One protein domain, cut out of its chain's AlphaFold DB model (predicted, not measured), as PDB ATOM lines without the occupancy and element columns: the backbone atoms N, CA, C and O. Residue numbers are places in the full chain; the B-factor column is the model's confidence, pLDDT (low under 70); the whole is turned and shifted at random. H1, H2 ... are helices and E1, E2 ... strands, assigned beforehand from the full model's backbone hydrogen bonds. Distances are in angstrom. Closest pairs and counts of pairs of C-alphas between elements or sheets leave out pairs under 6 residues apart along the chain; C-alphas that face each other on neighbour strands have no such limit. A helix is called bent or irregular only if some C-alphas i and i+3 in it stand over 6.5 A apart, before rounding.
ATOM      1  N   LEU A  54     -51.982  43.383   6.346       35.75
ATOM      2  CA  LEU A  54     -51.313  42.959   7.568       35.75
ATOM      3  C   LEU A  54     -50.294  44.014   8.003       35.75
ATOM      4  O   LEU A  54     -49.342  44.310   7.284       35.75
ATOM      5  N   CYS A  55     -50.479  44.577   9.191       32.75
ATOM      6  CA  CYS A  55     -49.487  45.418   9.850       32.75
ATOM      7  C   CYS A  55     -48.750  44.575  10.884       32.75
ATOM      8  O   CYS A  55     -49.315  44.174  11.900       32.75
ATOM      9  N   MET A  56     -47.481  44.289  10.625       35.38
ATOM     10  CA  MET A  56     -46.667  43.490  11.528       35.38
ATOM     11  C   MET A  56     -45.757  44.415  12.333       35.38
ATOM     12  O   MET A  56     -44.946  45.151  11.767       35.38
ATOM     13  N   LYS A  57     -45.890  44.361  13.659       38.12
ATOM     14  CA  LYS A  57     -45.022  45.047  14.616       38.12
ATOM     15  C   LYS A  57     -44.125  44.000  15.264       38.12
ATOM     16  O   LYS A  57     -44.601  43.175  16.033       38.12
ATOM     17  N   ILE A  58     -42.835  43.991  14.954       39.38
ATOM     18  CA  ILE A  58     -41.884  43.080  15.593       39.38
ATOM     19  C   ILE A  58     -41.159  43.842  16.691       39.38
ATOM     20  O   ILE A  58     -40.500  44.851  16.439       39.38
ATOM     21  N   LYS A  59     -41.278  43.343  17.921       41.88
ATOM     22  CA  LYS A  59     -40.502  43.857  19.045       41.88
ATOM     23  C   LYS A  59     -39.151  43.147  19.076       41.88
ATOM     24  O   LYS A  59     -39.109  41.915  19.115       41.88
ATOM     25  N   ILE A  60     -38.070  43.922  19.093       35.66
ATOM     26  CA  ILE A  60     -36.715  43.418  19.315       35.66
ATOM     27  C   ILE A  60     -36.255  43.847  20.708       35.66
ATOM     28  O   ILE A  60     -36.360  45.018  21.073       35.66
ATOM     29  N   GLN A  61     -35.765  42.888  21.496       37.38
ATOM     30  CA  GLN A  61     -35.069  43.169  22.750       37.38
ATOM     31  C   GLN A  61     -33.565  43.257  22.483       37.38
ATOM     32  O   GLN A  61     -32.959  42.276  22.048       37.38
ATOM     33  N   CYS A  62     -32.969  44.407  22.793       33.22
ATOM     34  CA  CYS A  62     -31.536  44.651  22.672       33.22
ATOM     35  C   CYS A  62     -30.968  45.067  24.031       33.22
ATOM     36  O   CYS A  62     -30.925  46.252  24.318       33.22
ATOM     37  N   ASN A  63     -30.555  44.095  24.857       32.62
ATOM     38  CA  ASN A  63     -29.549  44.283  25.924       32.62
ATOM     39  C   ASN A  63     -29.114  42.944  26.574       32.62
ATOM     40  O   ASN A  63     -28.963  42.829  27.785       32.62
ATOM     41  N   LEU A  64     -28.917  41.905  25.754       35.53
ATOM     42  CA  LEU A  64     -28.186  40.675  26.097       35.53
ATOM     43  C   LEU A  64     -27.491  40.140  24.834       35.53
ATOM     44  O   LEU A  64     -27.852  40.513  23.718       35.53
ATOM     45  N   SER A  65     -26.511  39.251  25.010       33.75
ATOM     46  CA  SER A  65     -25.678  38.662  23.945       33.75
ATOM     47  C   SER A  65     -26.425  37.775  22.934       33.75
ATOM     48  O   SER A  65     -25.809  37.256  22.003       33.75
ATOM     49  N   SER A  66     -27.742  37.618  23.075       42.19
ATOM     50  CA  SER A  66     -28.628  36.977  22.107       42.19
ATOM     51  C   SER A  66     -29.868  37.845  21.858       42.19
ATOM     52  O   SER A  66     -30.642  38.158  22.761       42.19
ATOM     53  N   THR A  67     -30.067  38.246  20.602       46.62
ATOM     54  CA  THR A  67     -31.221  39.052  20.186       46.62
ATOM     55  C   THR A  67     -32.425  38.146  19.923       46.62
ATOM     56  O   THR A  67     -32.368  37.286  19.044       46.62
ATOM     57  N   VAL A  68     -33.535  38.348  20.640       47.81
ATOM     58  CA  VAL A  68     -34.781  37.588  20.429       47.81
ATOM     59  C   VAL A  68     -35.819  38.467  19.728       47.81
ATOM     60  O   VAL A  68     -36.061  39.606  20.131       47.81
ATOM     61  N   LEU A  69     -36.421  37.933  18.659       52.53
ATOM     62  CA  LEU A  69     -37.442  38.610  17.855       52.53
ATOM     63  C   LEU A  69     -38.834  38.115  18.250       52.53
ATOM     64  O   LEU A  69     -39.118  36.926  18.106       52.53
ATOM     65  N   PHE A  70     -39.715  39.024  18.667       55.19
ATOM     66  CA  PHE A  70     -41.114  38.709  18.959       55.19
ATOM     67  C   PHE A  70     -42.035  39.331  17.902       55.19
ATOM     68  O   PHE A  70     -42.351  40.524  17.977       55.19
ATOM     69  N   PRO A  71     -42.443  38.553  16.881       58.44
ATOM     70  CA  PRO A  71     -43.391  39.016  15.881       58.44
ATOM     71  C   PRO A  71     -44.793  39.214  16.477       58.44
ATOM     72  O   PRO A  71     -45.411  38.260  16.947       58.44
ATOM     73  N   VAL A  72     -45.327  40.436  16.416       60.25
ATOM     74  CA  VAL A  72     -46.748  40.737  16.660       60.25
ATOM     75  C   VAL A  72     -47.405  41.123  15.341       60.25
ATOM     76  O   VAL A  72     -46.826  41.826  14.510       60.25
ATOM     77  N   VAL A  73     -48.627  40.649  15.131       59.62
ATOM     78  CA  VAL A  73     -49.365  40.803  13.879       59.62
ATOM     79  C   VAL A  73     -50.710  41.463  14.159       59.62
ATOM     80  O   VAL A  73     -51.487  40.981  14.976       59.62
ATOM     81  N   HIS A  74     -50.985  42.558  13.455       58.78
ATOM     82  CA  HIS A  74     -52.267  43.250  13.431       58.78
ATOM     83  C   HIS A  74     -52.869  43.150  12.029       58.78
ATOM     84  O   HIS A  74     -52.169  43.314  11.029       58.78
ATOM     85  N   PHE A  75     -54.180  42.970  11.946       53.75
ATOM     86  CA  PHE A  75     -54.923  43.077  10.692       53.75
ATOM     87  C   PHE A  75     -55.561  44.466  10.602       53.75
ATOM     88  O   PHE A  75     -55.995  45.011  11.615       53.75
ATOM     89  N   SER A  76     -55.617  45.032   9.397       50.84
ATOM     90  CA  SER A  76     -56.450  46.200   9.091       50.84
ATOM     91  C   SER A  76     -56.987  46.083   7.671       50.84
ATOM     92  O   SER A  76     -56.272  45.683   6.750       50.84
ATOM     93  N   GLU A  77     -58.251  46.451   7.505       47.84
ATOM     94  CA  GLU A  77     -58.915  46.559   6.204       47.84
ATOM     95  C   GLU A  77     -58.626  47.921   5.552       47.84
ATOM     96  O   GLU A  77     -58.552  48.025   4.328       47.84
ATOM     97  N   ASP A  78     -58.382  48.960   6.359       54.22
ATOM     98  CA  ASP A  78     -57.965  50.265   5.855       54.22
ATOM     99  C   ASP A  78     -56.465  50.265   5.532       54.22
ATOM    100  O   ASP A  78     -55.593  50.093   6.389       54.22
ATOM    101  N   ARG A  79     -56.200  50.461   4.241       46.72
ATOM    102  CA  ARG A  79     -54.885  50.484   3.614       46.72
ATOM    103  C   ARG A  79     -54.068  51.725   3.961       46.72
ATOM    104  O   ARG A  79     -52.845  51.613   4.043       46.72
ATOM    105  N   GLU A  80     -54.699  52.892   4.060       53.31
ATOM    106  CA  GLU A  80     -53.964  54.160   4.112       53.31
ATOM    107  C   GLU A  80     -53.668  54.577   5.559       53.31
ATOM    108  O   GLU A  80     -52.555  55.043   5.823       53.31
ATOM    109  N   SER A  81     -54.545  54.270   6.528       54.03
ATOM    110  CA  SER A  81     -54.203  54.451   7.951       54.03
ATOM    111  C   SER A  81     -52.951  53.669   8.356       54.03
ATOM    112  O   SER A  81     -52.083  54.233   9.023       54.03
ATOM    113  N   LEU A  82     -52.768  52.426   7.890       51.91
ATOM    114  CA  LEU A  82     -51.597  51.612   8.247       51.91
ATOM    115  C   LEU A  82     -50.247  52.271   7.930       51.91
ATOM    116  O   LEU A  82     -49.298  52.078   8.689       51.91
ATOM    117  N   LYS A  83     -50.151  53.055   6.850       54.66
ATOM    118  CA  LYS A  83     -48.925  53.800   6.520       54.66
ATOM    119  C   LYS A  83     -48.697  54.979   7.462       54.66
ATOM    120  O   LYS A  83     -47.558  55.254   7.820       54.66
ATOM    121  N   THR A  84     -49.771  55.641   7.887       52.94
ATOM    122  CA  THR A  84     -49.724  56.751   8.855       52.94
ATOM    123  C   THR A  84     -49.570  56.294  10.312       52.94
ATOM    124  O   THR A  84     -49.257  57.106  11.175       52.94
ATOM    125  N   CYS A  85     -49.759  54.999  10.599       52.47
ATOM    126  CA  CYS A  85     -49.692  54.410  11.943       52.47
ATOM    127  C   CYS A  85     -48.378  53.663  12.254       52.47
ATOM    128  O   CYS A  85     -48.311  52.903  13.232       52.47
ATOM    129  N   LEU A  86     -47.330  53.854  11.446       64.31
ATOM    130  CA  LEU A  86     -45.974  53.487  11.856       64.31
ATOM    131  C   LEU A  86     -45.566  54.399  13.022       64.31
ATOM    132  O   LEU A  86     -45.667  55.618  12.925       64.31
ATOM    133  N   SER A  87     -45.212  53.796  14.154       65.88
ATOM    134  CA  SER A  87     -44.768  54.511  15.350       65.88
ATOM    135  C   SER A  87     -43.263  54.763  15.251       65.88
ATOM    136  O   SER A  87     -42.579  54.103  14.471       65.88
ATOM    137  N   ASP A  88     -42.748  55.705  16.039       66.50
ATOM    138  CA  ASP A  88     -41.305  55.915  16.145       66.50
ATOM    139  C   ASP A  88     -40.613  54.643  16.678       66.50
ATOM    140  O   ASP A  88     -41.148  53.973  17.572       66.50
ATOM    141  N   GLU A  89     -39.439  54.296  16.139       65.94
ATOM    142  CA  GLU A  89     -38.750  53.035  16.458       65.94
ATOM    143  C   GLU A  89     -38.334  52.940  17.942       65.94
ATOM    144  O   GLU A  89     -38.189  51.832  18.463       65.94
ATOM    145  N   HIS A  90     -38.244  54.072  18.651       66.81
ATOM    146  CA  HIS A  90     -37.911  54.183  20.075       66.81
ATOM    147  C   HIS A  90     -39.124  54.495  20.973       66.81
ATOM    148  O   HIS A  90     -38.965  54.713  22.174       66.81
ATOM    149  N   THR A  91     -40.362  54.431  20.451       67.00
ATOM    150  CA  THR A  91     -41.614  54.664  21.220       67.00
ATOM    151  C   THR A  91     -41.723  53.798  22.493       67.00
ATOM    152  O   THR A  91     -42.457  54.133  23.420       67.00
ATOM    153  N   LEU A  92     -41.017  52.662  22.549       59.25
ATOM    154  CA  LEU A  92     -41.022  51.728  23.682       59.25
ATOM    155  C   LEU A  92     -39.903  51.980  24.717       59.25
ATOM    156  O   LEU A  92     -39.781  51.192  25.659       59.25
ATOM    157  N   GLY A  93     -39.125  53.056  24.565       60.47
ATOM    158  CA  GLY A  93     -37.936  53.370  25.363       60.47
ATOM    159  C   GLY A  93     -36.639  52.843  24.738       60.47
ATOM    160  O   GLY A  93     -36.666  51.983  23.861       60.47
ATOM    161  N   GLU A  94     -35.498  53.351  25.209       65.00
ATOM    162  CA  GLU A  94     -34.171  53.130  24.600       65.00
ATOM    163  C   GLU A  94     -33.702  51.657  24.609       65.00
ATOM    164  O   GLU A  94     -32.957  51.247  23.724       65.00
ATOM    165  N   ASP A  95     -34.199  50.832  25.541       60.19
ATOM    166  CA  ASP A  95     -33.915  49.383  25.630       60.19
ATOM    167  C   ASP A  95     -34.556  48.531  24.509       60.19
ATOM    168  O   ASP A  95     -34.338  47.314  24.425       60.19
ATOM    169  N   PHE A  96     -35.414  49.126  23.673       59.09
ATOM    170  CA  PHE A  96     -36.190  48.413  22.662       59.09
ATOM    171  C   PHE A  96     -36.159  49.132  21.318       59.09
ATOM    172  O   PHE A  96     -36.409  50.330  21.232       59.09
ATOM    173  N   VAL A  97     -35.961  48.358  20.248       64.06
ATOM    174  CA  VAL A  97     -36.157  48.838  18.876       64.06
ATOM    175  C   VAL A  97     -37.422  48.194  18.318       64.06
ATOM    176  O   VAL A  97     -37.565  46.963  18.275       64.06
ATOM    177  N   LEU A  98     -38.379  49.036  17.939       64.56
ATOM    178  CA  LEU A  98     -39.653  48.637  17.365       64.56
ATOM    179  C   LEU A  98     -39.553  48.643  15.839       64.56
ATOM    180  O   LEU A  98     -39.647  49.685  15.202       64.56
ATOM    181  N   HIS A  99     -39.437  47.461  15.243       71.69
ATOM    182  CA  HIS A  99     -39.425  47.328  13.791       71.69
ATOM    183  C   HIS A  99     -40.830  47.045  13.267       71.69
ATOM    184  O   HIS A  99     -41.461  46.043  13.614       71.69
ATOM    185  N   GLN A 100     -41.329  47.916  12.397       69.81
ATOM    186  CA  GLN A 100     -42.675  47.811  11.843       69.81
ATOM    187  C   GLN A 100     -42.646  47.677  10.327       69.81
ATOM    188  O   GLN A 100     -41.870  48.350   9.654       69.81
ATOM    189  N   GLY A 101     -43.535  46.846   9.785       73.81
ATOM    190  CA  GLY A 101     -43.774  46.776   8.348       73.81
ATOM    191  C   GLY A 101     -45.261  46.699   8.016       73.81
ATOM    192  O   GLY A 101     -46.036  46.026   8.701       73.81
ATOM    193  N   VAL A 102     -45.644  47.371   6.935       75.62
ATOM    194  CA  VAL A 102     -46.946  47.217   6.279       75.62
ATOM    195  C   VAL A 102     -46.789  46.172   5.185       75.62
ATOM    196  O   VAL A 102     -45.912  46.305   4.332       75.62
ATOM    197  N   TYR A 103     -47.638  45.147   5.187       78.81
ATOM    198  CA  TYR A 103     -47.602  44.053   4.225       78.81
ATOM    199  C   TYR A 103     -48.963  43.893   3.531       78.81
ATOM    200  O   TYR A 103     -50.027  43.973   4.153       78.81
ATOM    201  N   ARG A 104     -48.934  43.642   2.221       79.25
ATOM    202  CA  ARG A 104     -50.114  43.378   1.385       79.25
ATOM    203  C   ARG A 104     -50.160  41.908   0.996       79.25
ATOM    204  O   ARG A 104     -49.145  41.370   0.563       79.25
ATOM    205  N   GLU A 105     -51.337  41.285   1.077       82.19
ATOM    206  CA  GLU A 105     -51.552  39.959   0.490       82.19
ATOM    207  C   GLU A 105     -51.401  40.043  -1.039       82.19
ATOM    208  O   GLU A 105     -52.046  40.865  -1.694       82.19
ATOM    209  N   VAL A 106     -50.529  39.211  -1.610       86.62
ATOM    210  CA  VAL A 106     -50.266  39.155  -3.061       86.62
ATOM    211  C   VAL A 106     -50.727  37.842  -3.700       86.62
ATOM    212  O   VAL A 106     -50.968  37.799  -4.911       86.62
ATOM    213  N   ARG A 107     -50.866  36.779  -2.895       89.31
ATOM    214  CA  ARG A 107     -51.400  35.458  -3.266       89.31
ATOM    215  C   ARG A 107     -52.065  34.815  -2.041       89.31
ATOM    216  O   ARG A 107     -51.670  35.088  -0.910       89.31
ATOM    217  N   SER A 108     -53.008  33.904  -2.256       91.19
ATOM    218  CA  SER A 108     -53.511  33.012  -1.204       91.19
ATOM    219  C   SER A 108     -54.003  31.672  -1.765       91.19
ATOM    220  O   SER A 108     -54.126  31.487  -2.977       91.19
ATOM    221  N   ILE A 109     -54.218  30.713  -0.866       90.81
ATOM    222  CA  ILE A 109     -54.839  29.407  -1.088       90.81
ATOM    223  C   ILE A 109     -55.986  29.294  -0.080       90.81
ATOM    224  O   ILE A 109     -55.807  29.604   1.098       90.81
ATOM    225  N   LYS A 110     -57.148  28.833  -0.538       89.75
ATOM    226  CA  LYS A 110     -58.281  28.428   0.301       89.75
ATOM    227  C   LYS A 110     -58.626  26.994  -0.108       89.75
ATOM    228  O   LYS A 110     -58.873  26.808  -1.300       89.75
ATOM    229  N   PRO A 111     -58.574  25.995   0.789       85.19
ATOM    230  CA  PRO A 111     -58.912  24.627   0.419       85.19
ATOM    231  C   PRO A 111     -60.365  24.506  -0.046       85.19
ATOM    232  O   PRO A 111     -61.273  25.174   0.461       85.19
ATOM    233  N   GLU A 112     -60.584  23.645  -1.034       70.50
ATOM    234  CA  GLU A 112     -61.923  23.295  -1.497       70.50
ATOM    235  C   GLU A 112     -62.638  22.498  -0.394       70.50
ATOM    236  O   GLU A 112     -62.036  21.654   0.263       70.50
ATOM    237  N   GLY A 113     -63.912  22.804  -0.136       59.97
ATOM    238  CA  GLY A 113     -64.653  22.231   0.996       59.97
ATOM    239  C   GLY A 113     -64.635  23.067   2.283       59.97
ATOM    240  O   GLY A 113     -65.483  22.841   3.137       59.97
ATOM    241  N   CYS A 114     -63.817  24.124   2.393       51.19
ATOM    242  CA  CYS A 114     -63.936  25.132   3.466       51.19
ATOM    243  C   CYS A 114     -65.173  26.048   3.331       51.19
ATOM    244  O   CYS A 114     -65.239  27.115   3.945       51.19
ATOM    245  N   GLN A 115     -66.165  25.658   2.525       43.25
ATOM    246  CA  GLN A 115     -67.489  26.259   2.604       43.25
ATOM    247  C   GLN A 115     -68.111  25.852   3.939       43.25
ATOM    248  O   GLN A 115     -68.280  24.666   4.219       43.25
ATOM    249  N   MET A 116     -68.453  26.860   4.748       45.56
ATOM    250  CA  MET A 116     -69.320  26.724   5.919       45.56
ATOM    251  C   MET A 116     -70.458  25.754   5.589       45.56
ATOM    252  O   MET A 116     -71.138  25.951   4.582       45.56
ATOM    253  N   GLN A 117     -70.655  24.716   6.408       40.97
ATOM    254  CA  GLN A 117     -71.723  23.744   6.174       40.97
ATOM    255  C   GLN A 117     -73.059  24.494   6.064       40.97
ATOM    256  O   GLN A 117     -73.505  25.137   7.017       40.97
ATOM    257  N   ASN A 118     -73.661  24.458   4.873       34.38
ATOM    258  CA  ASN A 118     -74.873  25.208   4.565       34.38
ATOM    259  C   ASN A 118     -76.002  24.790   5.519       34.38
ATOM    260  O   ASN A 118     -76.446  23.645   5.471       34.38
ATOM    261  N   GLY A 119     -76.491  25.710   6.357       32.69
ATOM    262  CA  GLY A 119     -77.673  25.450   7.192       32.69
ATOM    263  C   GLY A 119     -77.804  26.251   8.490       32.69
ATOM    264  O   GLY A 119     -78.905  26.333   9.025       32.69
ATOM    265  N   GLY A 120     -76.739  26.878   9.001       32.50
ATOM    266  CA  GLY A 120     -76.827  27.645  10.248       32.50
ATOM    267  C   GLY A 120     -75.710  28.668  10.426       32.50
ATOM    268  O   GLY A 120     -74.575  28.443  10.021       32.50
ATOM    269  N   SER A 121     -76.035  29.790  11.076       35.66
ATOM    270  CA  SER A 121     -75.097  30.869  11.423       35.66
ATOM    271  C   SER A 121     -74.160  30.471  12.577       35.66
ATOM    272  O   SER A 121     -74.104  31.142  13.611       35.66
ATOM    273  N   HIS A 122     -73.409  29.380  12.412       41.81
ATOM    274  CA  HIS A 122     -72.328  29.017  13.321       41.81
ATOM    275  C   HIS A 122     -71.109  29.894  13.028       41.81
ATOM    276  O   HIS A 122     -70.183  29.518  12.313       41.81
ATOM    277  N   VAL A 123     -71.124  31.097  13.605       48.25
ATOM    278  CA  VAL A 123     -69.917  31.913  13.756       48.25
ATOM    279  C   VAL A 123     -68.905  31.057  14.512       48.25
ATOM    280  O   VAL A 123     -69.136  30.722  15.674       48.25
ATOM    281  N   ILE A 124     -67.814  30.668  13.847       50.56
ATOM    282  CA  ILE A 124     -66.738  29.901  14.481       50.56
ATOM    283  C   ILE A 124     -66.227  30.735  15.664       50.56
ATOM    284  O   ILE A 124     -65.806  31.878  15.446       50.56
ATOM    285  N   PRO A 125     -66.285  30.222  16.910       54.16
ATOM    286  CA  PRO A 125     -65.766  30.946  18.059       54.16
ATOM    287  C   PRO A 125     -64.297  31.270  17.815       54.16
ATOM    288  O   PRO A 125     -63.495  30.379  17.540       54.16
ATOM    289  N   SER A 126     -63.933  32.548  17.903       57.59
ATOM    290  CA  SER A 126     -62.587  32.992  17.530       57.59
ATOM    291  C   SER A 126     -61.496  32.334  18.389       57.59
ATOM    292  O   SER A 126     -60.395  32.105  17.903       57.59
ATOM    293  N   ALA A 127     -61.848  31.906  19.608       58.69
ATOM    294  CA  ALA A 127     -61.054  31.071  20.517       58.69
ATOM    295  C   ALA A 127     -60.720  29.644  20.011       58.69
ATOM    296  O   ALA A 127     -60.134  28.851  20.745       58.69
ATOM    297  N   HIS A 128     -61.112  29.277  18.787       77.38
ATOM    298  CA  HIS A 128     -60.749  28.006  18.142       77.38
ATOM    299  C   HIS A 128     -59.885  28.198  16.891       77.38
ATOM    300  O   HIS A 128     -59.584  27.230  16.189       77.38
ATOM    301  N   ILE A 129     -59.458  29.436  16.620       81.69
ATOM    302  CA  ILE A 129     -58.565  29.748  15.508       81.69
ATOM    303  C   ILE A 129     -57.111  29.714  15.990       81.69
ATOM    304  O   ILE A 129     -56.729  30.399  16.945       81.69
ATOM    305  N   GLY A 130     -56.295  28.919  15.303       84.06
ATOM    306  CA  GLY A 130     -54.840  28.936  15.407       84.06
ATOM    307  C   GLY A 130     -54.200  29.447  14.122       84.06
ATOM    308  O   GLY A 130     -54.749  29.285  13.031       84.06
ATOM    309  N   TYR A 131     -53.019  30.041  14.251       85.25
ATOM    310  CA  TYR A 131     -52.249  30.576  13.137       85.25
ATOM    311  C   TYR A 131     -50.812  30.071  13.171       85.25
ATOM    312  O   TYR A 131     -50.197  30.031  14.236       85.25
ATOM    313  N   ILE A 132     -50.248  29.774  12.001       87.06
ATOM    314  CA  ILE A 132     -48.797  29.631  11.820       87.06
ATOM    315  C   ILE A 132     -48.334  30.813  10.976       87.06
ATOM    316  O   ILE A 132     -48.870  31.046   9.895       87.06
ATOM    317  N   LEU A 133     -47.336  31.550  11.449       85.62
ATOM    318  CA  LEU A 133     -46.708  32.630  10.698       85.62
ATOM    319  C   LEU A 133     -45.274  32.248  10.344       85.62
ATOM    320  O   LEU A 133     -44.475  31.941  11.230       85.62
ATOM    321  N   LEU A 134     -44.956  32.335   9.056       87.31
ATOM    322  CA  LEU A 134     -43.614  32.205   8.506       87.31
ATOM    323  C   LEU A 134     -43.107  33.579   8.059       87.31
ATOM    324  O   LEU A 134     -43.837  34.311   7.390       87.31
ATOM    325  N   GLY A 135     -41.866  33.922   8.401       85.69
ATOM    326  CA  GLY A 135     -41.229  35.194   8.057       85.69
ATOM    327  C   GLY A 135     -39.914  35.005   7.309       85.69
ATOM    328  O   GLY A 135     -39.006  34.329   7.793       85.69
ATOM    329  N   PHE A 136     -39.788  35.636   6.141       85.81
ATOM    330  CA  PHE A 136     -38.654  35.457   5.235       85.81
ATOM    331  C   PHE A 136     -37.995  36.799   4.926       85.81
ATOM    332  O   PHE A 136     -38.652  37.727   4.451       85.81
ATOM    333  N   LYS A 137     -36.688  36.916   5.173       84.00
ATOM    334  CA  LYS A 137     -35.884  38.042   4.676       84.00
ATOM    335  C   LYS A 137     -35.574  37.810   3.192       84.00
ATOM    336  O   LYS A 137     -35.291  36.675   2.818       84.00
ATOM    337  N   SER A 138     -35.606  38.864   2.377       75.19
ATOM    338  CA  SER A 138     -35.003  38.838   1.037       75.19
ATOM    339  C   SER A 138     -33.637  39.512   1.097       75.19
ATOM    340  O   SER A 138     -33.479  40.486   1.835       75.19
ATOM    341  N   LEU A 139     -32.669  38.990   0.344       61.97
ATOM    342  CA  LEU A 139     -31.355  39.616   0.167       61.97
ATOM    343  C   LEU A 139     -31.330  40.533  -1.068       61.97
ATOM    344  O   LEU A 139     -30.671  41.565  -1.032       61.97
ATOM    345  N   ASP A 140     -32.114  40.210  -2.103       67.12
ATOM    346  CA  ASP A 140     -32.135  40.914  -3.389       67.12
ATOM    347  C   ASP A 140     -33.569  41.203  -3.853       67.12
ATOM    348  O   ASP A 140     -34.373  40.288  -4.042       67.12
ATOM    349  N   LYS A 141     -33.883  42.480  -4.116       68.50
ATOM    350  CA  LYS A 141     -35.182  42.903  -4.687       68.50
ATOM    351  C   LYS A 141     -35.330  42.542  -6.176       68.50
ATOM    352  O   LYS A 141     -36.430  42.529  -6.718       68.50
ATOM    353  N   ASN A 142     -34.229  42.201  -6.850       70.69
ATOM    354  CA  ASN A 142     -34.198  41.947  -8.296       70.69
ATOM    355  C   ASN A 142     -35.013  40.714  -8.734       70.69
ATOM    356  O   ASN A 142     -35.315  40.574  -9.917       70.69
ATOM    357  N   PHE A 143     -35.376  39.830  -7.800       70.75
ATOM    358  CA  PHE A 143     -36.100  38.586  -8.077       70.75
ATOM    359  C   PHE A 143     -37.551  38.588  -7.573       70.75
ATOM    360  O   PHE A 143     -38.207  37.548  -7.645       70.75
ATOM    361  N   ASP A 144     -38.079  39.730  -7.105       76.12
ATOM    362  CA  ASP A 144     -39.388  39.822  -6.435       76.12
ATOM    363  C   ASP A 144     -40.524  39.125  -7.205       76.12
ATOM    364  O   ASP A 144     -41.289  38.366  -6.613       76.12
ATOM    365  N   GLN A 145     -40.613  39.298  -8.529       83.44
ATOM    366  CA  GLN A 145     -41.668  38.660  -9.326       83.44
ATOM    367  C   GLN A 145     -41.521  37.128  -9.389       83.44
ATOM    368  O   GLN A 145     -42.498  36.404  -9.201       83.44
ATOM    369  N   VAL A 146     -40.297  36.620  -9.582       85.44
ATOM    370  CA  VAL A 146     -40.011  35.172  -9.611       85.44
ATOM    371  C   VAL A 146     -40.299  34.544  -8.246       85.44
ATOM    372  O   VAL A 146     -40.894  33.465  -8.173       85.44
ATOM    373  N   MET A 147     -39.953  35.241  -7.160       87.31
ATOM    374  CA  MET A 147     -40.271  34.831  -5.790       87.31
ATOM    375  C   MET A 147     -41.787  34.829  -5.539       87.31
ATOM    376  O   MET A 147     -42.303  33.894  -4.930       87.31
ATOM    377  N   VAL A 148     -42.527  35.823  -6.042       87.81
ATOM    378  CA  VAL A 148     -43.992  35.888  -5.904       87.81
ATOM    379  C   VAL A 148     -44.706  34.777  -6.673       87.81
ATOM    380  O   VAL A 148     -45.705  34.255  -6.178       87.81
ATOM    381  N   ASP A 149     -44.220  34.380  -7.847       90.12
ATOM    382  CA  ASP A 149     -44.877  33.339  -8.645       90.12
ATOM    383  C   ASP A 149     -44.505  31.916  -8.192       90.12
ATOM    384  O   ASP A 149     -45.364  31.032  -8.181       90.12
ATOM    385  N   SER A 150     -43.280  31.707  -7.696       91.62
ATOM    386  CA  SER A 150     -42.819  30.428  -7.119       91.62
ATOM    387  C   SER A 150     -43.101  30.262  -5.614       91.62
ATOM    388  O   SER A 150     -42.651  29.293  -5.002       91.62
ATOM    389  N   TRP A 151     -43.863  31.175  -4.994       92.56
ATOM    390  CA  TRP A 151     -44.028  31.258  -3.531       92.56
ATOM    391  C   TRP A 151     -44.409  29.942  -2.845       92.56
ATOM    392  O   TRP A 151     -43.933  29.666  -1.745       92.56
ATOM    393  N   LYS A 152     -45.232  29.100  -3.483       92.31
ATOM    394  CA  LYS A 152     -45.703  27.825  -2.913       92.31
ATOM    395  C   LYS A 152     -44.568  26.833  -2.636       92.31
ATOM    396  O   LYS A 152     -44.710  25.994  -1.745       92.31
ATOM    397  N   ASP A 153     -43.482  26.926  -3.400       90.31
ATOM    398  CA  ASP A 153     -42.303  26.071  -3.311       90.31
ATOM    399  C   ASP A 153     -41.373  26.528  -2.190       90.31
ATOM    400  O   ASP A 153     -41.204  25.821  -1.196       90.31
ATOM    401  N   TRP A 154     -40.803  27.729  -2.324       89.31
ATOM    402  CA  TRP A 154     -39.715  28.184  -1.456       89.31
ATOM    403  C   TRP A 154     -40.177  28.617  -0.057       89.31
ATOM    404  O   TRP A 154     -39.382  28.577   0.878       89.31
ATOM    405  N   THR A 155     -41.457  28.972   0.125       88.88
ATOM    406  CA  THR A 155     -42.024  29.221   1.469       88.88
ATOM    407  C   THR A 155     -42.468  27.943   2.187       88.88
ATOM    408  O   THR A 155     -42.866  27.995   3.348       88.88
ATOM    409  N   GLY A 156     -42.489  26.797   1.496       91.50
ATOM    410  CA  GLY A 156     -43.071  25.559   2.015       91.50
ATOM    411  C   GLY A 156     -44.606  25.533   2.064       91.50
ATOM    412  O   GLY A 156     -45.171  24.533   2.503       91.50
ATOM    413  N   ALA A 157     -45.314  26.560   1.578       92.81
ATOM    414  CA  ALA A 157     -46.779  26.609   1.618       92.81
ATOM    415  C   ALA A 157     -47.478  25.428   0.910       92.81
ATOM    416  O   ALA A 157     -48.548  25.010   1.353       92.81
ATOM    417  N   ARG A 158     -46.880  24.825  -0.135       92.62
ATOM    418  CA  ARG A 158     -47.407  23.570  -0.711       92.62
ATOM    419  C   ARG A 158     -47.311  22.400   0.268       92.62
ATOM    420  O   ARG A 158     -48.224  21.588   0.303       92.62
ATOM    421  N   HIS A 159     -46.238  22.303   1.055       92.38
ATOM    422  CA  HIS A 159     -46.111  21.247   2.060       92.38
ATOM    423  C   HIS A 159     -47.182  21.418   3.146       92.38
ATOM    424  O   HIS A 159     -47.868  20.460   3.474       92.38
ATOM    425  N   ILE A 160     -47.405  22.647   3.623       93.38
ATOM    426  CA  ILE A 160     -48.483  22.949   4.582       93.38
ATOM    427  C   ILE A 160     -49.843  22.518   4.024       93.38
ATOM    428  O   ILE A 160     -50.589  21.826   4.704       93.38
ATOM    429  N   TYR A 161     -50.142  22.869   2.770       93.62
ATOM    430  CA  TYR A 161     -51.394  22.489   2.113       93.62
ATOM    431  C   TYR A 161     -51.579  20.967   1.959       93.62
ATOM    432  O   TYR A 161     -52.705  20.493   2.022       93.62
ATOM    433  N   MET A 162     -50.499  20.212   1.736       92.31
ATOM    434  CA  MET A 162     -50.556  18.767   1.466       92.31
ATOM    435  C   MET A 162     -50.449  17.882   2.717       92.31
ATOM    436  O   MET A 162     -50.836  16.719   2.653       92.31
ATOM    437  N   TYR A 163     -49.872  18.389   3.812       93.62
ATOM    438  CA  TYR A 163     -49.487  17.568   4.970       93.62
ATOM    439  C   TYR A 163     -49.954  18.105   6.330       93.62
ATOM    440  O   TYR A 163     -49.761  17.412   7.330       93.62
ATOM    441  N   LEU A 164     -50.563  19.298   6.414       93.50
ATOM    442  CA  LEU A 164     -51.237  19.692   7.654       93.50
ATOM    443  C   LEU A 164     -52.424  18.736   7.889       93.50
ATOM    444  O   LEU A 164     -53.239  18.587   6.982       93.50
ATOM    445  N   PRO A 165     -52.567  18.113   9.074       94.12
ATOM    446  CA  PRO A 165     -53.685  17.214   9.341       94.12
ATOM    447  C   PRO A 165     -55.049  17.899   9.162       94.12
ATOM    448  O   PRO A 165     -55.307  18.936   9.779       94.12
ATOM    449  N   ASP A 166     -55.940  17.276   8.383       90.75
ATOM    450  CA  ASP A 166     -57.287  17.786   8.071       90.75
ATOM    451  C   ASP A 166     -58.086  18.164   9.329       90.75
ATOM    452  O   ASP A 166     -58.849  19.131   9.342       90.75
ATOM    453  N   ASP A 167     -57.876  17.430  10.428       89.88
ATOM    454  CA  ASP A 167     -58.573  17.636  11.697       89.88
ATOM    455  C   ASP A 167     -58.204  18.952  12.407       89.88
ATOM    456  O   ASP A 167     -58.954  19.390  13.280       89.88
ATOM    457  N   LEU A 168     -57.108  19.614  12.016       91.19
ATOM    458  CA  LEU A 168     -56.765  20.974  12.455       91.19
ATOM    459  C   LEU A 168     -57.548  22.053  11.679       91.19
ATOM    460  O   LEU A 168     -57.653  23.190  12.145       91.19
ATOM    461  N   GLY A 169     -58.160  21.684  10.548       91.44
ATOM    462  CA  GLY A 169     -59.070  22.520   9.770       91.44
ATOM    463  C   GLY A 169     -58.376  23.690   9.085       91.44
ATOM    464  O   GLY A 169     -58.660  24.840   9.421       91.44
ATOM    465  N   LEU A 170     -57.468  23.410   8.141       92.38
ATOM    466  CA  LEU A 170     -56.840  24.436   7.302       92.38
ATOM    467  C   LEU A 170     -57.920  25.270   6.600       92.38
ATOM    468  O   LEU A 170     -58.645  24.752   5.763       92.38
ATOM    469  N   ALA A 171     -58.002  26.561   6.909       88.75
ATOM    470  CA  ALA A 171     -58.975  27.473   6.312       88.75
ATOM    471  C   ALA A 171     -58.356  28.338   5.207       88.75
ATOM    472  O   ALA A 171     -58.992  28.624   4.188       88.75
ATOM    473  N   ARG A 172     -57.103  28.771   5.398       89.44
ATOM    474  CA  ARG A 172     -56.404  29.659   4.461       89.44
ATOM    475  C   ARG A 172     -54.890  29.558   4.597       89.44
ATOM    476  O   ARG A 172     -54.365  29.390   5.694       89.44
ATOM    477  N   ILE A 173     -54.194  29.755   3.481       92.25
ATOM    478  CA  ILE A 173     -52.782  30.142   3.454       92.25
ATOM    479  C   ILE A 173     -52.681  31.456   2.680       92.25
ATOM    480  O   ILE A 173     -53.031  31.504   1.505       92.25
ATOM    481  N   SER A 174     -52.204  32.519   3.315       88.06
ATOM    482  CA  SER A 174     -52.026  33.843   2.715       88.06
ATOM    483  C   SER A 174     -50.555  34.205   2.617       88.06
ATOM    484  O   SER A 174     -49.814  34.060   3.586       88.06
ATOM    485  N   PHE A 175     -50.141  34.718   1.464       89.44
ATOM    486  CA  PHE A 175     -48.777  35.154   1.199       89.44
ATOM    487  C   PHE A 175     -48.735  36.668   1.018       89.44
ATOM    488  O   PHE A 175     -49.420  37.234   0.159       89.44
ATOM    489  N   TYR A 176     -47.929  37.315   1.852       84.38
ATOM    490  CA  TYR A 176     -47.825  38.761   1.944       84.38
ATOM    491  C   TYR A 176     -46.446  39.250   1.511       84.38
ATOM    492  O   TYR A 176     -45.433  38.638   1.840       84.38
ATOM    493  N   HIS A 177     -46.419  40.403   0.846       85.19
ATOM    494  CA  HIS A 177     -45.209  41.150   0.509       85.19
ATOM    495  C   HIS A 177     -45.197  42.497   1.238       85.19
ATOM    496  O   HIS A 177     -46.246  43.139   1.365       85.19
ATOM    497  N   ARG A 178     -44.028  42.936   1.711       83.94
ATOM    498  CA  ARG A 178     -43.863  44.233   2.373       83.94
ATOM    499  C   ARG A 178     -44.054  45.380   1.376       83.94
ATOM    500  O   ARG A 178     -43.486  45.380   0.292       83.94
ATOM    501  N   GLU A 179     -44.854  46.371   1.752       76.81
ATOM    502  CA  GLU A 179     -45.033  47.622   0.998       76.81
ATOM    503  C   GLU A 179     -44.273  48.799   1.618       76.81
ATOM    504  O   GLU A 179     -43.946  49.743   0.907       76.81
ATOM    505  N   ALA A 180     -44.032  48.781   2.933       71.12
ATOM    506  CA  ALA A 180     -43.311  49.842   3.637       71.12
ATOM    507  C   ALA A 180     -42.789  49.375   5.013       71.12
ATOM    508  O   ALA A 180     -43.373  48.451   5.588       71.12
ATOM    509  N   PRO A 181     -41.769  50.046   5.581       69.75
ATOM    510  CA  PRO A 181     -40.833  50.929   4.889       69.75
ATOM    511  C   PRO A 181     -39.784  50.122   4.101       69.75
ATOM    512  O   PRO A 181     -39.479  48.968   4.416       69.75
ATOM    513  N   ASP A 182     -39.225  50.727   3.053       74.25
ATOM    514  CA  ASP A 182     -38.222  50.084   2.192       74.25
ATOM    515  C   ASP A 182     -36.880  49.836   2.896       74.25
ATOM    516  O   ASP A 182     -36.195  48.864   2.572       74.25
ATOM    517  N   SER A 183     -36.540  50.689   3.867       71.88
ATOM    518  CA  SER A 183     -35.331  50.647   4.700       71.88
ATOM    519  C   SER A 183     -35.313  49.511   5.731       71.88
ATOM    520  O   SER A 183     -34.286  49.262   6.357       71.88
ATOM    521  N   LEU A 184     -36.433  48.810   5.925       73.00
ATOM    522  CA  LEU A 184     -36.582  47.817   6.984       73.00
ATOM    523  C   LEU A 184     -35.731  46.559   6.723       73.00
ATOM    524  O   LEU A 184     -36.062  45.744   5.858       73.00
ATOM    525  N   ASN A 185     -34.681  46.323   7.513       74.19
ATOM    526  CA  ASN A 185     -33.846  45.111   7.409       74.19
ATOM    527  C   ASN A 185     -34.472  43.879   8.109       74.19
ATOM    528  O   ASN A 185     -33.875  43.197   8.952       74.19
ATOM    529  N   MET A 186     -35.731  43.609   7.773       77.25
ATOM    530  CA  MET A 186     -36.563  42.562   8.365       77.25
ATOM    531  C   MET A 186     -37.282  41.758   7.273       77.25
ATOM    532  O   MET A 186     -36.896  41.814   6.106       77.25
ATOM    533  N   PHE A 187     -38.304  40.978   7.637       83.44
ATOM    534  CA  PHE A 187     -39.029  40.114   6.706       83.44
ATOM    535  C   PHE A 187     -39.553  40.917   5.509       83.44
ATOM    536  O   PHE A 187     -40.160  41.975   5.663       83.44
ATOM    537  N   MET A 188     -39.257  40.436   4.306       85.50
ATOM    538  CA  MET A 188     -39.770  40.976   3.049       85.50
ATOM    539  C   MET A 188     -41.085  40.292   2.680       85.50
ATOM    540  O   MET A 188     -42.015  40.932   2.190       85.50
ATOM    541  N   TYR A 189     -41.177  38.998   2.990       87.31
ATOM    542  CA  TYR A 189     -42.358  38.189   2.749       87.31
ATOM    543  C   TYR A 189     -42.814  37.484   4.023       87.31
ATOM    544  O   TYR A 189     -41.992  37.100   4.862       87.31
ATOM    545  N   LEU A 190     -44.123  37.268   4.127       87.88
ATOM    546  CA  LEU A 190     -44.745  36.478   5.186       87.88
ATOM    547  C   LEU A 190     -45.664  35.422   4.569       87.88
ATOM    548  O   LEU A 190     -46.344  35.703   3.582       87.88
ATOM    549  N   VAL A 191     -45.755  34.248   5.190       89.88
ATOM    550  CA  VAL A 191     -46.883  33.328   4.983       89.88
ATOM    551  C   VAL A 191     -47.656  33.211   6.284       89.88
ATOM    552  O   VAL A 191     -47.077  32.901   7.318       89.88
ATOM    553  N   LEU A 192     -48.962  33.439   6.222       89.19
ATOM    554  CA  LEU A 192     -49.893  33.206   7.316       89.19
ATOM    555  C   LEU A 192     -50.767  31.999   6.972       89.19
ATOM    556  O   LEU A 192     -51.463  32.004   5.960       89.19
ATOM    557  N   VAL A 193     -50.752  30.992   7.832       90.56
ATOM    558  CA  VAL A 193     -51.655  29.839   7.810       90.56
ATOM    559  C   VAL A 193     -52.735  30.079   8.856       90.56
ATOM    560  O   VAL A 193     -52.410  30.471   9.973       90.56
ATOM    561  N   GLU A 194     -53.992  29.823   8.517       88.62
ATOM    562  CA  GLU A 194     -55.152  29.965   9.400       88.62
ATOM    563  C   GLU A 194     -55.854  28.608   9.538       88.62
ATOM    564  O   GLU A 194     -56.179  27.973   8.532       88.62
ATOM    565  N   CYS A 195     -56.059  28.154  10.776       89.06
ATOM    566  CA  CYS A 195     -56.627  26.848  11.125       89.06
ATOM    567  C   CYS A 195     -57.834  27.042  12.051       89.06
ATOM    568  O   CYS A 195     -57.694  27.665  13.100       89.06
ATOM    569  N   HIS A 196     -59.010  26.529  11.690       88.69
ATOM    570  CA  HIS A 196     -60.287  26.840  12.360       88.69
ATOM    571  C   HIS A 196     -60.751  25.821  13.410       88.69
ATOM    572  O   HIS A 196     -61.769  26.051  14.060       88.69
ATOM    573  N   ASN A 197     -60.044  24.701  13.586       87.69
ATOM    574  CA  ASN A 197     -60.509  23.589  14.425       87.69
ATOM    575  C   ASN A 197     -59.676  23.389  15.706       87.69
ATOM    576  O   ASN A 197     -59.671  22.300  16.286       87.69
ATOM    577  N   ILE A 198     -58.958  24.416  16.170       85.12
ATOM    578  CA  ILE A 198     -58.018  24.357  17.305       85.12
ATOM    579  C   ILE A 198     -58.780  24.483  18.636       85.12
ATOM    580  O   ILE A 198     -58.631  25.427  19.406       85.12
ATOM    581  N   THR A 199     -59.651  23.507  18.888       84.12
ATOM    582  CA  THR A 199     -60.645  23.505  19.976       84.12
ATOM    583  C   THR A 199     -60.125  22.984  21.317       84.12
ATOM    584  O   THR A 199     -60.793  23.154  22.332       84.12
ATOM    585  N   ASN A 200     -58.966  22.320  21.346       82.12
ATOM    586  CA  ASN A 200     -58.423  21.677  22.544       82.12
ATOM    587  C   ASN A 200     -56.883  21.646  22.555       82.12
ATOM    588  O   ASN A 200     -56.223  21.915  21.546       82.12
ATOM    589  N   ARG A 201     -56.314  21.289  23.715       80.44
ATOM    590  CA  ARG A 201     -54.863  21.239  23.947       80.44
ATOM    591  C   ARG A 201     -54.140  20.263  23.013       80.44
ATOM    592  O   ARG A 201     -53.062  20.592  22.532       80.44
ATOM    593  N   ASP A 202     -54.727  19.110  22.705       86.25
ATOM    594  CA  ASP A 202     -54.088  18.110  21.837       86.25
ATOM    595  C   ASP A 202     -53.912  18.634  20.408       86.25
ATOM    596  O   ASP A 202     -52.874  18.416  19.786       86.25
ATOM    597  N   ARG A 203     -54.894  19.385  19.896       85.25
ATOM    598  CA  ARG A 203     -54.797  20.057  18.593       85.25
ATOM    599  C   ARG A 203     -53.822  21.228  18.603       85.25
ATOM    600  O   ARG A 203     -53.103  21.404  17.624       85.25
ATOM    601  N   GLN A 204     -53.735  21.982  19.701       81.50
ATOM    602  CA  GLN A 204     -52.686  22.997  19.878       81.50
ATOM    603  C   GLN A 204     -51.287  22.357  19.841       81.50
ATOM    604  O   GLN A 204     -50.409  22.846  19.135       81.50
ATOM    605  N   ILE A 205     -51.094  21.229  20.535       80.88
ATOM    606  CA  ILE A 205     -49.834  20.470  20.532       80.88
ATOM    607  C   ILE A 205     -49.527  19.920  19.132       80.88
ATOM    608  O   ILE A 205     -48.398  20.073  18.675       80.88
ATOM    609  N   ARG A 206     -50.508  19.354  18.411       88.06
ATOM    610  CA  ARG A 206     -50.315  18.903  17.016       88.06
ATOM    611  C   ARG A 206     -49.939  20.046  16.068       88.06
ATOM    612  O   ARG A 206     -49.061  19.863  15.231       88.06
ATOM    613  N   LEU A 207     -50.552  21.224  16.212       85.00
ATOM    614  CA  LEU A 207     -50.211  22.407  15.414       85.00
ATOM    615  C   LEU A 207     -48.777  22.894  15.703       85.00
ATOM    616  O   LEU A 207     -48.047  23.253  14.780       85.00
ATOM    617  N   LEU A 208     -48.360  22.868  16.974       82.81
ATOM    618  CA  LEU A 208     -46.995  23.196  17.396       82.81
ATOM    619  C   LEU A 208     -45.966  22.182  16.876       82.81
ATOM    620  O   LEU A 208     -44.945  22.593  16.334       82.81
ATOM    621  N   ASP A 209     -46.232  20.880  17.002       82.25
ATOM    622  CA  ASP A 209     -45.376  19.804  16.479       82.25
ATOM    623  C   ASP A 209     -45.204  19.923  14.957       82.25
ATOM    624  O   ASP A 209     -44.078  19.963  14.461       82.25
ATOM    625  N   PHE A 210     -46.302  20.113  14.216       88.00
ATOM    626  CA  PHE A 210     -46.257  20.350  12.771       88.00
ATOM    627  C   PHE A 210     -45.380  21.561  12.406       88.00
ATOM    628  O   PHE A 210     -44.535  21.478  11.513       88.00
ATOM    629  N   ALA A 211     -45.524  22.675  13.132       85.12
ATOM    630  CA  ALA A 211     -44.687  23.856  12.948       85.12
ATOM    631  C   ALA A 211     -43.195  23.574  13.242       85.12
ATOM    632  O   ALA A 211     -42.327  23.985  12.469       85.12
ATOM    633  N   GLN A 212     -42.864  22.840  14.309       78.75
ATOM    634  CA  GLN A 212     -41.465  22.501  14.604       78.75
ATOM    635  C   GLN A 212     -40.855  21.573  13.542       78.75
ATOM    636  O   GLN A 212     -39.718  21.803  13.130       78.75
ATOM    637  N   ARG A 213     -41.601  20.586  13.030       83.69
ATOM    638  CA  ARG A 213     -41.132  19.730  11.921       83.69
ATOM    639  C   ARG A 213     -40.886  20.540  10.651       83.69
ATOM    640  O   ARG A 213     -39.797  20.466  10.092       83.69
ATOM    641  N   MET A 214     -41.826  21.414  10.278       81.56
ATOM    642  CA  MET A 214     -41.660  22.370   9.173       81.56
ATOM    643  C   MET A 214     -40.377  23.205   9.301       81.56
ATOM    644  O   MET A 214     -39.666  23.399   8.313       81.56
ATOM    645  N   ARG A 215     -40.048  23.670  10.513       77.88
ATOM    646  CA  ARG A 215     -38.812  24.420  10.792       77.88
ATOM    647  C   ARG A 215     -37.557  23.593  10.506       77.88
ATOM    648  O   ARG A 215     -36.635  24.101   9.873       77.88
ATOM    649  N   VAL A 216     -37.523  22.352  10.990       73.25
ATOM    650  CA  VAL A 216     -36.366  21.449  10.875       73.25
ATOM    651  C   VAL A 216     -36.177  20.965   9.437       73.25
ATOM    652  O   VAL A 216     -35.067  21.020   8.919       73.25
ATOM    653  N   GLU A 217     -37.249  20.538   8.772       75.06
ATOM    654  CA  GLU A 217     -37.185  19.921   7.440       75.06
ATOM    655  C   GLU A 217     -36.920  20.915   6.305       75.06
ATOM    656  O   GLU A 217     -36.406  20.525   5.255       75.06
ATOM    657  N   ARG A 218     -37.302  22.189   6.473       67.62
ATOM    658  CA  ARG A 218     -37.209  23.192   5.398       67.62
ATOM    659  C   ARG A 218     -36.193  24.298   5.652       67.62
ATOM    660  O   ARG A 218     -35.750  24.898   4.680       67.62
ATOM    661  N   MET A 219     -35.825  24.575   6.909       58.47
ATOM    662  CA  MET A 219     -34.896  25.645   7.344       58.47
ATOM    663  C   MET A 219     -35.186  27.067   6.809       58.47
ATOM    664  O   MET A 219     -34.448  28.013   7.087       58.47
ATOM    665  N   SER A 220     -36.261  27.247   6.048       58.38
ATOM    666  CA  SER A 220     -36.588  28.459   5.317       58.38
ATOM    667  C   SER A 220     -37.446  29.374   6.186       58.38
ATOM    668  O   SER A 220     -38.669  29.246   6.224       58.38
ATOM    669  N   GLY A 221     -36.794  30.318   6.863       69.25
ATOM    670  CA  GLY A 221     -37.453  31.427   7.552       69.25
ATOM    671  C   GLY A 221     -37.727  31.224   9.043       69.25
ATOM    672  O   GLY A 221     -37.465  30.186   9.649       69.25
ATOM    673  N   TYR A 222     -38.240  32.290   9.646       79.81
ATOM    674  CA  TYR A 222     -38.690  32.334  11.032       79.81
ATOM    675  C   TYR A 222     -40.088  31.737  11.117       79.81
ATOM    676  O   TYR A 222     -40.903  32.004  10.241       79.81
ATOM    677  N   ILE A 223     -40.390  30.996  12.180       82.19
ATOM    678  CA  ILE A 223     -41.722  30.439  12.418       82.19
ATOM    679  C   ILE A 223     -42.228  30.813  13.808       82.19
ATOM    680  O   ILE A 223     -41.475  30.812  14.780       82.19
ATOM    681  N   SER A 224     -43.516  31.121  13.892       79.56
ATOM    682  CA  SER A 224     -44.238  31.348  15.144       79.56
ATOM    683  C   SER A 224     -45.651  30.785  15.029       79.56
ATOM    684  O   SER A 224     -46.211  30.720  13.935       79.56
ATOM    685  N   VAL A 225     -46.211  30.348  16.156       77.19
ATOM    686  CA  VAL A 225     -47.575  29.821  16.242       77.19
ATOM    687  C   VAL A 225     -48.351  30.679  17.232       77.19
ATOM    688  O   VAL A 225     -47.849  30.998  18.308       77.19
ATOM    689  N   TYR A 226     -49.572  31.042  16.861       75.38
ATOM    690  CA  TYR A 226     -50.490  31.824  17.679       75.38
ATOM    691  C   TYR A 226     -51.781  31.033  17.848       75.38
ATOM    692  O   TYR A 226     -52.234  30.364  16.922       75.38
ATOM    693  N   GLY A 227     -52.404  31.144  19.011       67.75
ATOM    694  CA  GLY A 227     -53.776  30.711  19.234       67.75
ATOM    695  C   GLY A 227     -54.524  31.830  19.934       67.75
ATOM    696  O   GLY A 227     -53.926  32.579  20.708       67.75
ATOM    697  N   GLN A 228     -55.819  31.959  19.666       63.56
ATOM    698  CA  GLN A 228     -56.653  32.837  20.470       63.56
ATOM    699  C   GLN A 228     -57.103  32.093  21.729       63.56
ATOM    700  O   GLN A 228     -57.852  31.123  21.651       63.56
TER     701      GLN A 228
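This is residues 54 to 228 of the 232 residues of an uncharacterized protein of Laodelphax striatellus (UniProt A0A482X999). One seven-stranded sheet, curled like part of a barrel, folds back on itself: E2 and E1 face E5, E6, E4 and E7, with bent E3 as the hinge. H5, H4 and H2 cover the outer face of the larger leaf, H3 lies between H2 and H4 along the chain, and residues 117 to 123 stick out. The printed part has 175 residues, running E1 E2 H1 E3 E4 H2 H3 H4 E5 E6 H5 E7; the class is mixed, helices and strands. The sheet's order is E2 E1 E3 E5 E6 E4 E7, all antiparallel. The whole is compact, with a radius of gyration of the C-alphas of 17.1 A and spans of 51 by 36 by 35 A.

Find C-alpha 54 at (-51.313, 42.959, 7.568), where E1 begins and runs to 61; E2 is 68 to 76 and H1 81 to 84. E3, 96 to 109, spans 35.7 A and bends by 71 degrees at residue 106. Then come E4, 130 to 136, H2, 141 to 149, H3, 151 to 154, and H4, 157 to 163. H2 is irregular: C-alphas 142 and 145 are 8.2 A apart. E5, 170 to 180, spans 29.0 A, and E6 is 189 to 195. H5 starts at C-alpha 201 (-54.863, 21.239, 23.947) and spans 25.7 A to residue 218; E7 runs from residue 222 to residue 227, and it ends at C-alpha 227 (-53.776, 30.711, 19.234).

Look across the strongly twisted sheet for N 57 and O 72 at 2.8 A in the hairpin E1 and E2, N 58 and O 99 at 2.8 A for E1 and E3, and N 109 and O 173 at 2.8 A for E3 and E5. Next find N 174 and O 192 at 2.8 A in the hairpin E5 and E6, N 134 and O 191 at 2.8 A for E6 and E4, and N 133 and O 224 at 2.9 A for E4 and E7. The C-alphas of Pro 71 and Ser 224 are the closest of edge strands E2 and E7, 7.7 A apart. H5 is over E4 and E7, height 9.6 A, along the strands, with C-alphas 208 and 225 closest to E7 at 6.7 A. On the same face, H4 is over E5 and only just over E6, with 3 C-alphas there; H2 is over E5, height 10.2 A. H1 and H3 only graze the sheet. E2, H1, E3 and E6, H5, E7 are split strand-helix-strand units, another strand between their two, with right-handed crossovers. Every O i to N i+4 pair is within hydrogen-bond range in H4 and H5, and 3 of 5 in H2; H1 and H3 are too short.

The C-alphas of Ser 65 and Gly 119 are farthest apart, 56.2 A. The printed part has no cut; the links H1 to E3 and E3 to E4 are long. Mean pLDDT of the printed part is 71.5, with 71 residues under 70, among them 54 to 98 and 113 to 127.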